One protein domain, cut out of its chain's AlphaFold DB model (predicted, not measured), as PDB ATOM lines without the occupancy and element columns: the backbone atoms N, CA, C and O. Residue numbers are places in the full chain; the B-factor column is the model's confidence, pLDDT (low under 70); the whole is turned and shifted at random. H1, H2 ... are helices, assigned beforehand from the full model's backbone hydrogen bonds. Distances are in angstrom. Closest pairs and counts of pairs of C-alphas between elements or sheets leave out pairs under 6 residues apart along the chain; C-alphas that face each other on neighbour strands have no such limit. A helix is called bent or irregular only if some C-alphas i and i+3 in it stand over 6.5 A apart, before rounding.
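This is residues 28 to 87 of the 215 residues of an uncharacterized protein of Sphingobacteriaceae bacterium GW460-11-11-14-LB5 (UniProt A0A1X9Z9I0). Three helices pack together in a triangle at steep tilts: H2 and the longer H3 make a V joined by a tight turn, and H1 packs on both of them. A long loop, residues 40 to 54, leads from H1 to H2 and swings out beside the later part of H3. The printed part has 60 residues, with three named helices in the order H1, H2, H3 and no named strand, and its class is all helix. It is compact, with a radius of gyration of the C-alphas of 10.9 A, and elongated in outline, spanning 31 by 19 by 15 A.

H1 is residues 28 to 39, 15.2 A from first to last C-alpha, and begins at C-alpha 28 at (6.489, 3.132, -21.215). H1 is irregular, but only just: C-alphas 33 and 36 are 6.6 A apart. H2 is residues 55 to 65, 15.5 A long, with C-alpha 55 at (20.044, 11.015, -12.975). H3, the longest helix, is residues 71 to 86, 22.3 A long, and ends at C-alpha 86 at (9.820, 22.370, -11.121).

H1 and H2 touch, and their closest C-alphas, those of Ile 35 and Ile 58, are 6.8 A apart. They form a helical hairpin, running opposite ways at a steep tilt of 37 degrees, only just past shallow. H1 also touches H3, where the closest C-alphas, those of Leu 31 and Leu 74, are 6.8 A apart. These two run the same way at a steep tilt of 49 degrees. H2 and H3 touch, H3 with residues 71 to 75 alone, and the closest C-alphas, those of Ala 63 and Val 71, are 5.9 A apart. They too form a helical hairpin, opposite ways at a steep tilt of 37 degrees, only just past shallow. In H2 and H3 every O i to N i+4 pair is within hydrogen-bond range, and in H1 5 of 8 are.

The two C-alphas farthest apart are those of Ser 68 and Lys 87, at 32.3 A, and the first and last printed C-alphas, of Gln 28 and Lys 87, are 23.8 A apart. The link from H1 to H2, 15 residues, is long, and its C-alphas lie 8 to 14 A from the mean of the C-alphas. The link from H2 to H3, 5 residues, is tight. The printed part has no cut. The mean pLDDT of the printed part is 92.0, and no printed residue is under 70.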
ATOM      1  N   GLN A  28       7.489   2.585 -22.127       83.50
ATOM      2  CA  GLN A  28       6.489   3.132 -21.215       83.50
ATOM      3  C   GLN A  28       6.467   2.432 -19.851       83.50
ATOM      4  O   GLN A  28       6.349   3.091 -18.816       83.50
ATOM      5  N   LYS A  29       6.584   1.100 -19.821       87.62
ATOM      6  CA  LYS A  29       6.622   0.345 -18.567       87.62
ATOM      7  C   LYS A  29       7.889   0.664 -17.778       87.62
ATOM      8  O   LYS A  29       7.794   0.885 -16.575       87.62
ATOM      9  N   ILE A  30       9.041   0.744 -18.444       89.69
ATOM     10  CA  ILE A  30      10.320   1.119 -17.813       89.69
ATOM     11  C   ILE A  30      10.229   2.535 -17.240       89.69
ATOM     12  O   ILE A  30      10.581   2.774 -16.085       89.69
ATOM     13  N   LEU A  31       9.695   3.468 -18.029       88.88
ATOM     14  CA  LEU A  31       9.494   4.849 -17.614       88.88
ATOM     15  C   LEU A  31       8.622   4.933 -16.359       88.88
ATOM     16  O   LEU A  31       9.010   5.587 -15.399       88.88
ATOM     17  N   ASN A  32       7.486   4.234 -16.341       86.00
ATOM     18  CA  ASN A  32       6.545   4.279 -15.225       86.00
ATOM     19  C   ASN A  32       7.067   3.563 -13.977       86.00
ATOM     20  O   ASN A  32       6.940   4.094 -12.880       86.00
ATOM     21  N   GLN A  33       7.636   2.367 -14.123       87.75
ATOM     22  CA  GLN A  33       7.967   1.517 -12.978       87.75
ATOM     23  C   GLN A  33       9.321   1.835 -12.349       87.75
ATOM     24  O   GLN A  33       9.497   1.561 -11.168       87.75
ATOM     25  N   GLU A  34      10.254   2.411 -13.105       91.38
ATOM     26  CA  GLU A  34      11.633   2.594 -12.641       91.38
ATOM     27  C   GLU A  34      11.997   4.075 -12.536       91.38
ATOM     28  O   GLU A  34      12.489   4.529 -11.507       91.38
ATOM     29  N   ILE A  35      11.740   4.849 -13.595       92.19
ATOM     30  CA  ILE A  35      12.194   6.244 -13.663       92.19
ATOM     31  C   ILE A  35      11.220   7.166 -12.925       92.19
ATOM     32  O   ILE A  35      11.635   7.916 -12.048       92.19
ATOM     33  N   ASN A  36       9.928   7.105 -13.250       91.25
ATOM     34  CA  ASN A  36       8.917   7.998 -12.692       91.25
ATOM     35  C   ASN A  36       8.754   7.791 -11.178       91.25
ATOM     36  O   ASN A  36       8.762   8.768 -10.436       91.25
ATOM     37  N   LYS A  37       8.724   6.539 -10.701       90.88
ATOM     38  CA  LYS A  37       8.692   6.239  -9.256       90.88
ATOM     39  C   LYS A  37       9.880   6.812  -8.482       90.88
ATOM     40  O   LYS A  37       9.752   7.096  -7.300       90.88
ATOM     41  N   ALA A  38      11.031   6.982  -9.132       90.44
ATOM     42  CA  ALA A  38      12.213   7.550  -8.494       90.44
ATOM     43  C   ALA A  38      12.190   9.087  -8.420       90.44
ATOM     44  O   ALA A  38      13.021   9.662  -7.720       90.44
ATOM     45  N   ILE A  39      11.299   9.761  -9.159       93.31
ATOM     46  CA  ILE A  39      11.322  11.226  -9.317       93.31
ATOM     47  C   ILE A  39       9.983  11.916  -9.008       93.31
ATOM     48  O   ILE A  39       9.936  13.147  -8.997       93.31
ATOM     49  N   TYR A  40       8.921  11.159  -8.729       91.38
ATOM     50  CA  TYR A  40       7.593  11.662  -8.366       91.38
ATOM     51  C   TYR A  40       7.104  11.063  -7.046       91.38
ATOM     52  O   TYR A  40       7.421   9.924  -6.719       91.38
ATOM     53  N   LEU A  41       6.322  11.851  -6.308       89.69
ATOM     54  CA  LEU A  41       5.647  11.439  -5.074       89.69
ATOM     55  C   LEU A  41       4.287  10.777  -5.342       89.69
ATOM     56  O   LEU A  41       3.741  10.125  -4.457       89.69
ATOM     57  N   ASP A  42       3.737  10.952  -6.545       87.69
ATOM     58  CA  ASP A  42       2.433  10.443  -6.955       87.69
ATOM     59  C   ASP A  42       2.486   9.730  -8.312       87.69
ATOM     60  O   ASP A  42       3.226  10.116  -9.220       87.69
ATOM     61  N   ASP A  43       1.617   8.732  -8.485       85.19
ATOM     62  CA  ASP A  43       1.495   7.984  -9.742       85.19
ATOM     63  C   ASP A  43       0.901   8.825 -10.888       85.19
ATOM     64  O   ASP A  43       1.073   8.483 -12.060       85.19
ATOM     65  N   ALA A  44       0.235   9.945 -10.579       85.94
ATOM     66  CA  ALA A  44      -0.278  10.876 -11.585       85.94
ATOM     67  C   ALA A  44       0.804  11.835 -12.129       85.94
ATOM     68  O   ALA A  44       0.508  12.629 -13.026       85.94
ATOM     69  N   LEU A  45       2.050  11.730 -11.643       87.94
ATOM     70  CA  LEU A  45       3.227  12.482 -12.092       87.94
ATOM     71  C   LEU A  45       3.079  14.006 -11.950       87.94
ATOM     72  O   LEU A  45       3.629  14.770 -12.751       87.94
ATOM     73  N   LYS A  46       2.320  14.465 -10.950       87.25
ATOM     74  CA  LYS A  46       2.040  15.895 -10.726       87.25
ATOM     75  C   LYS A  46       2.970  16.532  -9.699       87.25
ATOM     76  O   LYS A  46       3.176  17.744  -9.739       87.25
ATOM     77  N   GLN A  47       3.534  15.739  -8.798       89.00
ATOM     78  CA  GLN A  47       4.329  16.172  -7.657       89.00
ATOM     79  C   GLN A  47       5.749  15.607  -7.780       89.00
ATOM     80  O   GLN A  47       6.033  14.512  -7.286       89.00
ATOM     81  N   PRO A  48       6.662  16.310  -8.477       91.25
ATOM     82  CA  PRO A  48       8.059  15.903  -8.507       91.25
ATOM     83  C   PRO A  48       8.649  15.935  -7.093       91.25
ATOM     84  O   PRO A  48       8.323  16.824  -6.302       91.25
ATOM     85  N   ILE A  49       9.562  15.010  -6.791       91.00
ATOM     86  CA  ILE A  49      10.288  15.025  -5.518       91.00
ATOM     87  C   ILE A  49      11.010  16.368  -5.316       91.00
ATOM     88  O   ILE A  49      11.443  17.031  -6.267       91.00
ATOM     89  N   ASN A  50      11.148  16.785  -4.057       87.31
ATOM     90  CA  ASN A  50      11.736  18.086  -3.728       87.31
ATOM     91  C   ASN A  50      13.261  18.134  -3.878       87.31
ATOM     92  O   ASN A  50      13.806  19.224  -4.034       87.31
ATOM     93  N   VAL A  51      13.918  16.975  -3.879       88.94
ATOM     94  CA  VAL A  51      15.368  16.831  -4.053       88.94
ATOM     95  C   VAL A  51      15.684  16.511  -5.513       88.94
ATOM     96  O   VAL A  51      14.974  15.729  -6.139       88.94
ATOM     97  N   GLU A  52      16.756  17.094  -6.050       89.75
ATOM     98  CA  GLU A  52      17.204  16.819  -7.417       89.75
ATOM     99  C   GLU A  52      17.550  15.324  -7.588       89.75
ATOM    100  O   GLU A  52      18.397  14.803  -6.850       89.75
ATOM    101  N   PRO A  53      16.944  14.616  -8.560       93.62
ATOM    102  CA  PRO A  53      17.247  13.217  -8.796       93.62
ATOM    103  C   PRO A  53      18.703  13.014  -9.206       93.62
ATOM    104  O   PRO A  53      19.244  13.716 -10.066       93.62
ATOM    105  N   ASN A  54      19.339  11.962  -8.689       95.19
ATOM    106  CA  ASN A  54      20.633  11.544  -9.216       95.19
ATOM    107  C   ASN A  54      20.444  10.793 -10.543       95.19
ATOM    108  O   ASN A  54      20.461   9.561 -10.604       95.19
ATOM    109  N   TRP A  55      20.287  11.549 -11.631       95.88
ATOM    110  CA  TRP A  55      20.044  11.015 -12.975       95.88
ATOM    111  C   TRP A  55      21.083   9.991 -13.428       95.88
ATOM    112  O   TRP A  55      20.746   9.061 -14.154       95.88
ATOM    113  N   LYS A  56      22.343  10.136 -12.995       96.06
ATOM    114  CA  LYS A  56      23.422   9.202 -13.338       96.06
ATOM    115  C   LYS A  56      23.206   7.839 -12.681       96.06
ATOM    116  O   LYS A  56      23.447   6.821 -13.324       96.06
ATOM    117  N   ILE A  57      22.755   7.814 -11.426       95.88
ATOM    118  CA  ILE A  57      22.423   6.569 -10.721       95.88
ATOM    119  C   ILE A  57      21.187   5.922 -11.349       95.88
ATOM    120  O   ILE A  57      21.245   4.740 -11.686       95.88
ATOM    121  N   ILE A  58      20.118   6.694 -11.583       95.25
ATOM    122  CA  ILE A  58      18.885   6.188 -12.211       95.25
ATOM    123  C   ILE A  58      19.209   5.571 -13.578       95.25
ATOM    124  O   ILE A  58      18.897   4.409 -13.821       95.25
ATOM    125  N   GLN A  59      19.928   6.301 -14.437       95.50
ATOM    126  CA  GLN A  59      20.330   5.814 -15.755       95.50
ATOM    127  C   GLN A  59      21.143   4.516 -15.670       95.50
ATOM    128  O   GLN A  59      20.865   3.578 -16.410       95.50
ATOM    129  N   LYS A  60      22.136   4.439 -14.772       95.62
ATOM    130  CA  LYS A  60      22.955   3.228 -14.600       95.62
ATOM    131  C   LYS A  60      22.127   2.030 -14.132       95.62
ATOM    132  O   LYS A  60      22.321   0.934 -14.651       95.62
ATOM    133  N   SER A  61      21.224   2.238 -13.175       94.69
ATOM    134  CA  SER A  61      20.353   1.181 -12.648       94.69
ATOM    135  C   SER A  61      19.446   0.617 -13.745       94.69
ATOM    136  O   SER A  61      19.435  -0.590 -13.995       94.69
ATOM    137  N   VAL A  62      18.775   1.504 -14.487       94.06
ATOM    138  CA  VAL A  62      17.873   1.121 -15.579       94.06
ATOM    139  C   VAL A  62      18.651   0.450 -16.717       94.06
ATOM    140  O   VAL A  62      18.263  -0.624 -17.166       94.06
ATOM    141  N   ALA A  63      19.797   0.996 -17.133       94.12
ATOM    142  CA  ALA A  63      20.621   0.405 -18.195       94.12
ATOM    143  C   ALA A  63      21.160  -0.991 -17.839       94.12
ATOM    144  O   ALA A  63      21.280  -1.849 -18.712       94.12
ATOM    145  N   LYS A  64      21.447  -1.258 -16.554       93.75
ATOM    146  CA  LYS A  64      21.860  -2.593 -16.092       93.75
ATOM    147  C   LYS A  64      20.744  -3.628 -16.281       93.75
ATOM    148  O   LYS A  64      21.045  -4.771 -16.627       93.75
ATOM    149  N   LYS A  65      19.488  -3.228 -16.054       92.81
ATOM    150  CA  LYS A  65      18.299  -4.093 -16.106       92.81
ATOM    151  C   LYS A  65      17.718  -4.238 -17.519       92.81
ATOM    152  O   LYS A  65      17.237  -5.312 -17.862       92.81
ATOM    153  N   TYR A  66      17.813  -3.198 -18.350       91.38
ATOM    154  CA  TYR A  66      17.197  -3.131 -19.681       91.38
ATOM    155  C   TYR A  66      18.235  -2.824 -20.766       91.38
ATOM    156  O   TYR A  66      18.330  -1.705 -21.266       91.38
ATOM    157  N   ARG A  67      19.033  -3.830 -21.140       86.81
ATOM    158  CA  ARG A  67      20.163  -3.660 -22.076       86.81
ATOM    159  C   ARG A  67      19.759  -3.362 -23.524       86.81
ATOM    160  O   ARG A  67      20.579  -2.851 -24.274       86.81
ATOM    161  N   SER A  68      18.533  -3.698 -23.925       86.06
ATOM    162  CA  SER A  68      18.028  -3.521 -25.294       86.06
ATOM    163  C   SER A  68      17.303  -2.191 -25.527       86.06
ATOM    164  O   SER A  68      16.752  -1.989 -26.603       86.06
ATOM    165  N   VAL A  69      17.261  -1.306 -24.529       88.75
ATOM    166  CA  VAL A  69      16.492  -0.054 -24.568       88.75
ATOM    167  C   VAL A  69      17.436   1.144 -24.573       88.75
ATOM    168  O   VAL A  69      18.436   1.149 -23.854       88.75
ATOM    169  N   ASP A  70      17.096   2.190 -25.333       92.62
ATOM    170  CA  ASP A  70      17.796   3.478 -25.285       92.62
ATOM    171  C   ASP A  70      17.433   4.233 -23.994       92.62
ATOM    172  O   ASP A  70      16.629   5.167 -23.953       92.62
ATOM    173  N   VAL A  71      18.017   3.786 -22.883       94.25
ATOM    174  CA  VAL A  71      17.820   4.397 -21.565       94.25
ATOM    175  C   VAL A  71      18.190   5.889 -21.555       94.25
ATOM    176  O   VAL A  71      17.438   6.663 -20.959       94.25
ATOM    177  N   PRO A  72      19.287   6.347 -22.193       95.50
ATOM    178  CA  PRO A  72      19.565   7.776 -22.332       95.50
ATOM    179  C   PRO A  72      18.396   8.598 -22.900       95.50
ATOM    180  O   PRO A  72      18.071   9.638 -22.315       95.50
ATOM    181  N   LYS A  73      17.718   8.122 -23.957       94.75
ATOM    182  CA  LYS A  73      16.517   8.777 -24.507       94.75
ATOM    183  C   LYS A  73      15.406   8.900 -23.461       94.75
ATOM    184  O   LYS A  73      14.863   9.986 -23.254       94.75
ATOM    185  N   LEU A  74      15.114   7.815 -22.736       94.88
ATOM    186  CA  LEU A  74      14.085   7.818 -21.686       94.88
ATOM    187  C   LEU A  74      14.403   8.806 -20.557       94.88
ATOM    188  O   LEU A  74      13.516   9.509 -20.069       94.88
ATOM    189  N   ILE A  75      15.676   8.893 -20.164       96.81
ATOM    190  CA  ILE A  75      16.141   9.827 -19.133       96.81
ATOM    191  C   ILE A  75      15.995  11.278 -19.597       96.81
ATOM    192  O   ILE A  75      15.590  12.125 -18.801       96.81
ATOM    193  N   VAL A  76      16.290  11.588 -20.863       97.25
ATOM    194  CA  VAL A  76      16.084  12.941 -21.406       97.25
ATOM    195  C   VAL A  76      14.602  13.319 -21.395       97.25
ATOM    196  O   VAL A  76      14.262  14.383 -20.874       97.25
ATOM    197  N   GLY A  77      13.714  12.429 -21.846       94.00
ATOM    198  CA  GLY A  77      12.268  12.657 -21.776       94.00
ATOM    199  C   GLY A  77      11.760  12.862 -20.341       94.00
ATOM    200  O   GLY A  77      10.962  13.765 -20.079       94.00
ATOM    201  N   ALA A  78      12.260  12.074 -19.384       95.44
ATOM    202  CA  ALA A  78      11.920  12.225 -17.969       95.44
ATOM    203  C   ALA A  78      12.402  13.564 -17.383       95.44
ATOM    204  O   ALA A  78      11.637  14.240 -16.696       95.44
ATOM    205  N   LYS A  79      13.630  13.990 -17.710       96.94
ATOM    206  CA  LYS A  79      14.177  15.296 -17.311       96.94
ATOM    207  C   LYS A  79      13.324  16.454 -17.810       96.94
ATOM    208  O   LYS A  79      13.036  17.363 -17.039       96.94
ATOM    209  N   ILE A  80      12.899  16.417 -19.074       96.31
ATOM    210  CA  ILE A  80      12.044  17.461 -19.656       96.31
ATOM    211  C   ILE A  80      10.773  17.632 -18.814       96.31
ATOM    212  O   ILE A  80      10.461  18.753 -18.407       96.31
ATOM    213  N   ARG A  81      10.073  16.537 -18.482       93.50
ATOM    214  CA  ARG A  81       8.859  16.595 -17.648       93.50
ATOM    215  C   ARG A  81       9.149  17.071 -16.225       93.50
ATOM    216  O   ARG A  81       8.469  17.976 -15.743       93.50
ATOM    217  N   TYR A  82      10.171  16.509 -15.582       95.31
ATOM    218  CA  TYR A  82      10.558  16.855 -14.213       95.31
ATOM    219  C   TYR A  82      10.886  18.349 -14.075       95.31
ATOM    220  O   TYR A  82      10.255  19.059 -13.288       95.31
ATOM    221  N   TYR A  83      11.805  18.864 -14.899       96.50
ATOM    222  CA  TYR A  83      12.220  20.266 -14.836       96.50
ATOM    223  C   TYR A  83      11.115  21.231 -15.269       96.50
ATOM    224  O   TYR A  83      11.054  22.346 -14.754       96.50
ATOM    225  N   THR A  84      10.199  20.811 -16.154       94.38
ATOM    226  CA  THR A  84       9.018  21.623 -16.495       94.38
ATOM    227  C   THR A  84       8.137  21.858 -15.271       94.38
ATOM    228  O   THR A  84       7.745  22.994 -15.008       94.38
ATOM    229  N   LEU A  85       7.849  20.806 -14.498       92.94
ATOM    230  CA  LEU A  85       7.009  20.904 -13.299       92.94
ATOM    231  C   LEU A  85       7.690  21.707 -12.189       92.94
ATOM    232  O   LEU A  85       7.042  22.511 -11.522       92.94
ATOM    233  N   LYS A  86       9.010  21.560 -12.044       94.50
ATOM    234  CA  LYS A  86       9.820  22.370 -11.121       94.50
ATOM    235  C   LYS A  86      10.036  23.811 -11.599       94.50
ATOM    236  O   LYS A  86      10.545  24.616 -10.827       94.50
ATOM    237  N   LYS A  87       9.661  24.142 -12.843       95.12
ATOM    238  CA  LYS A  87       9.969  25.418 -13.519       95.12
ATOM    239  C   LYS A  87      11.472  25.739 -13.532       95.12
ATOM    240  O   LYS A  87      11.867  26.901 -13.551       95.12
TER     241      LYS A  87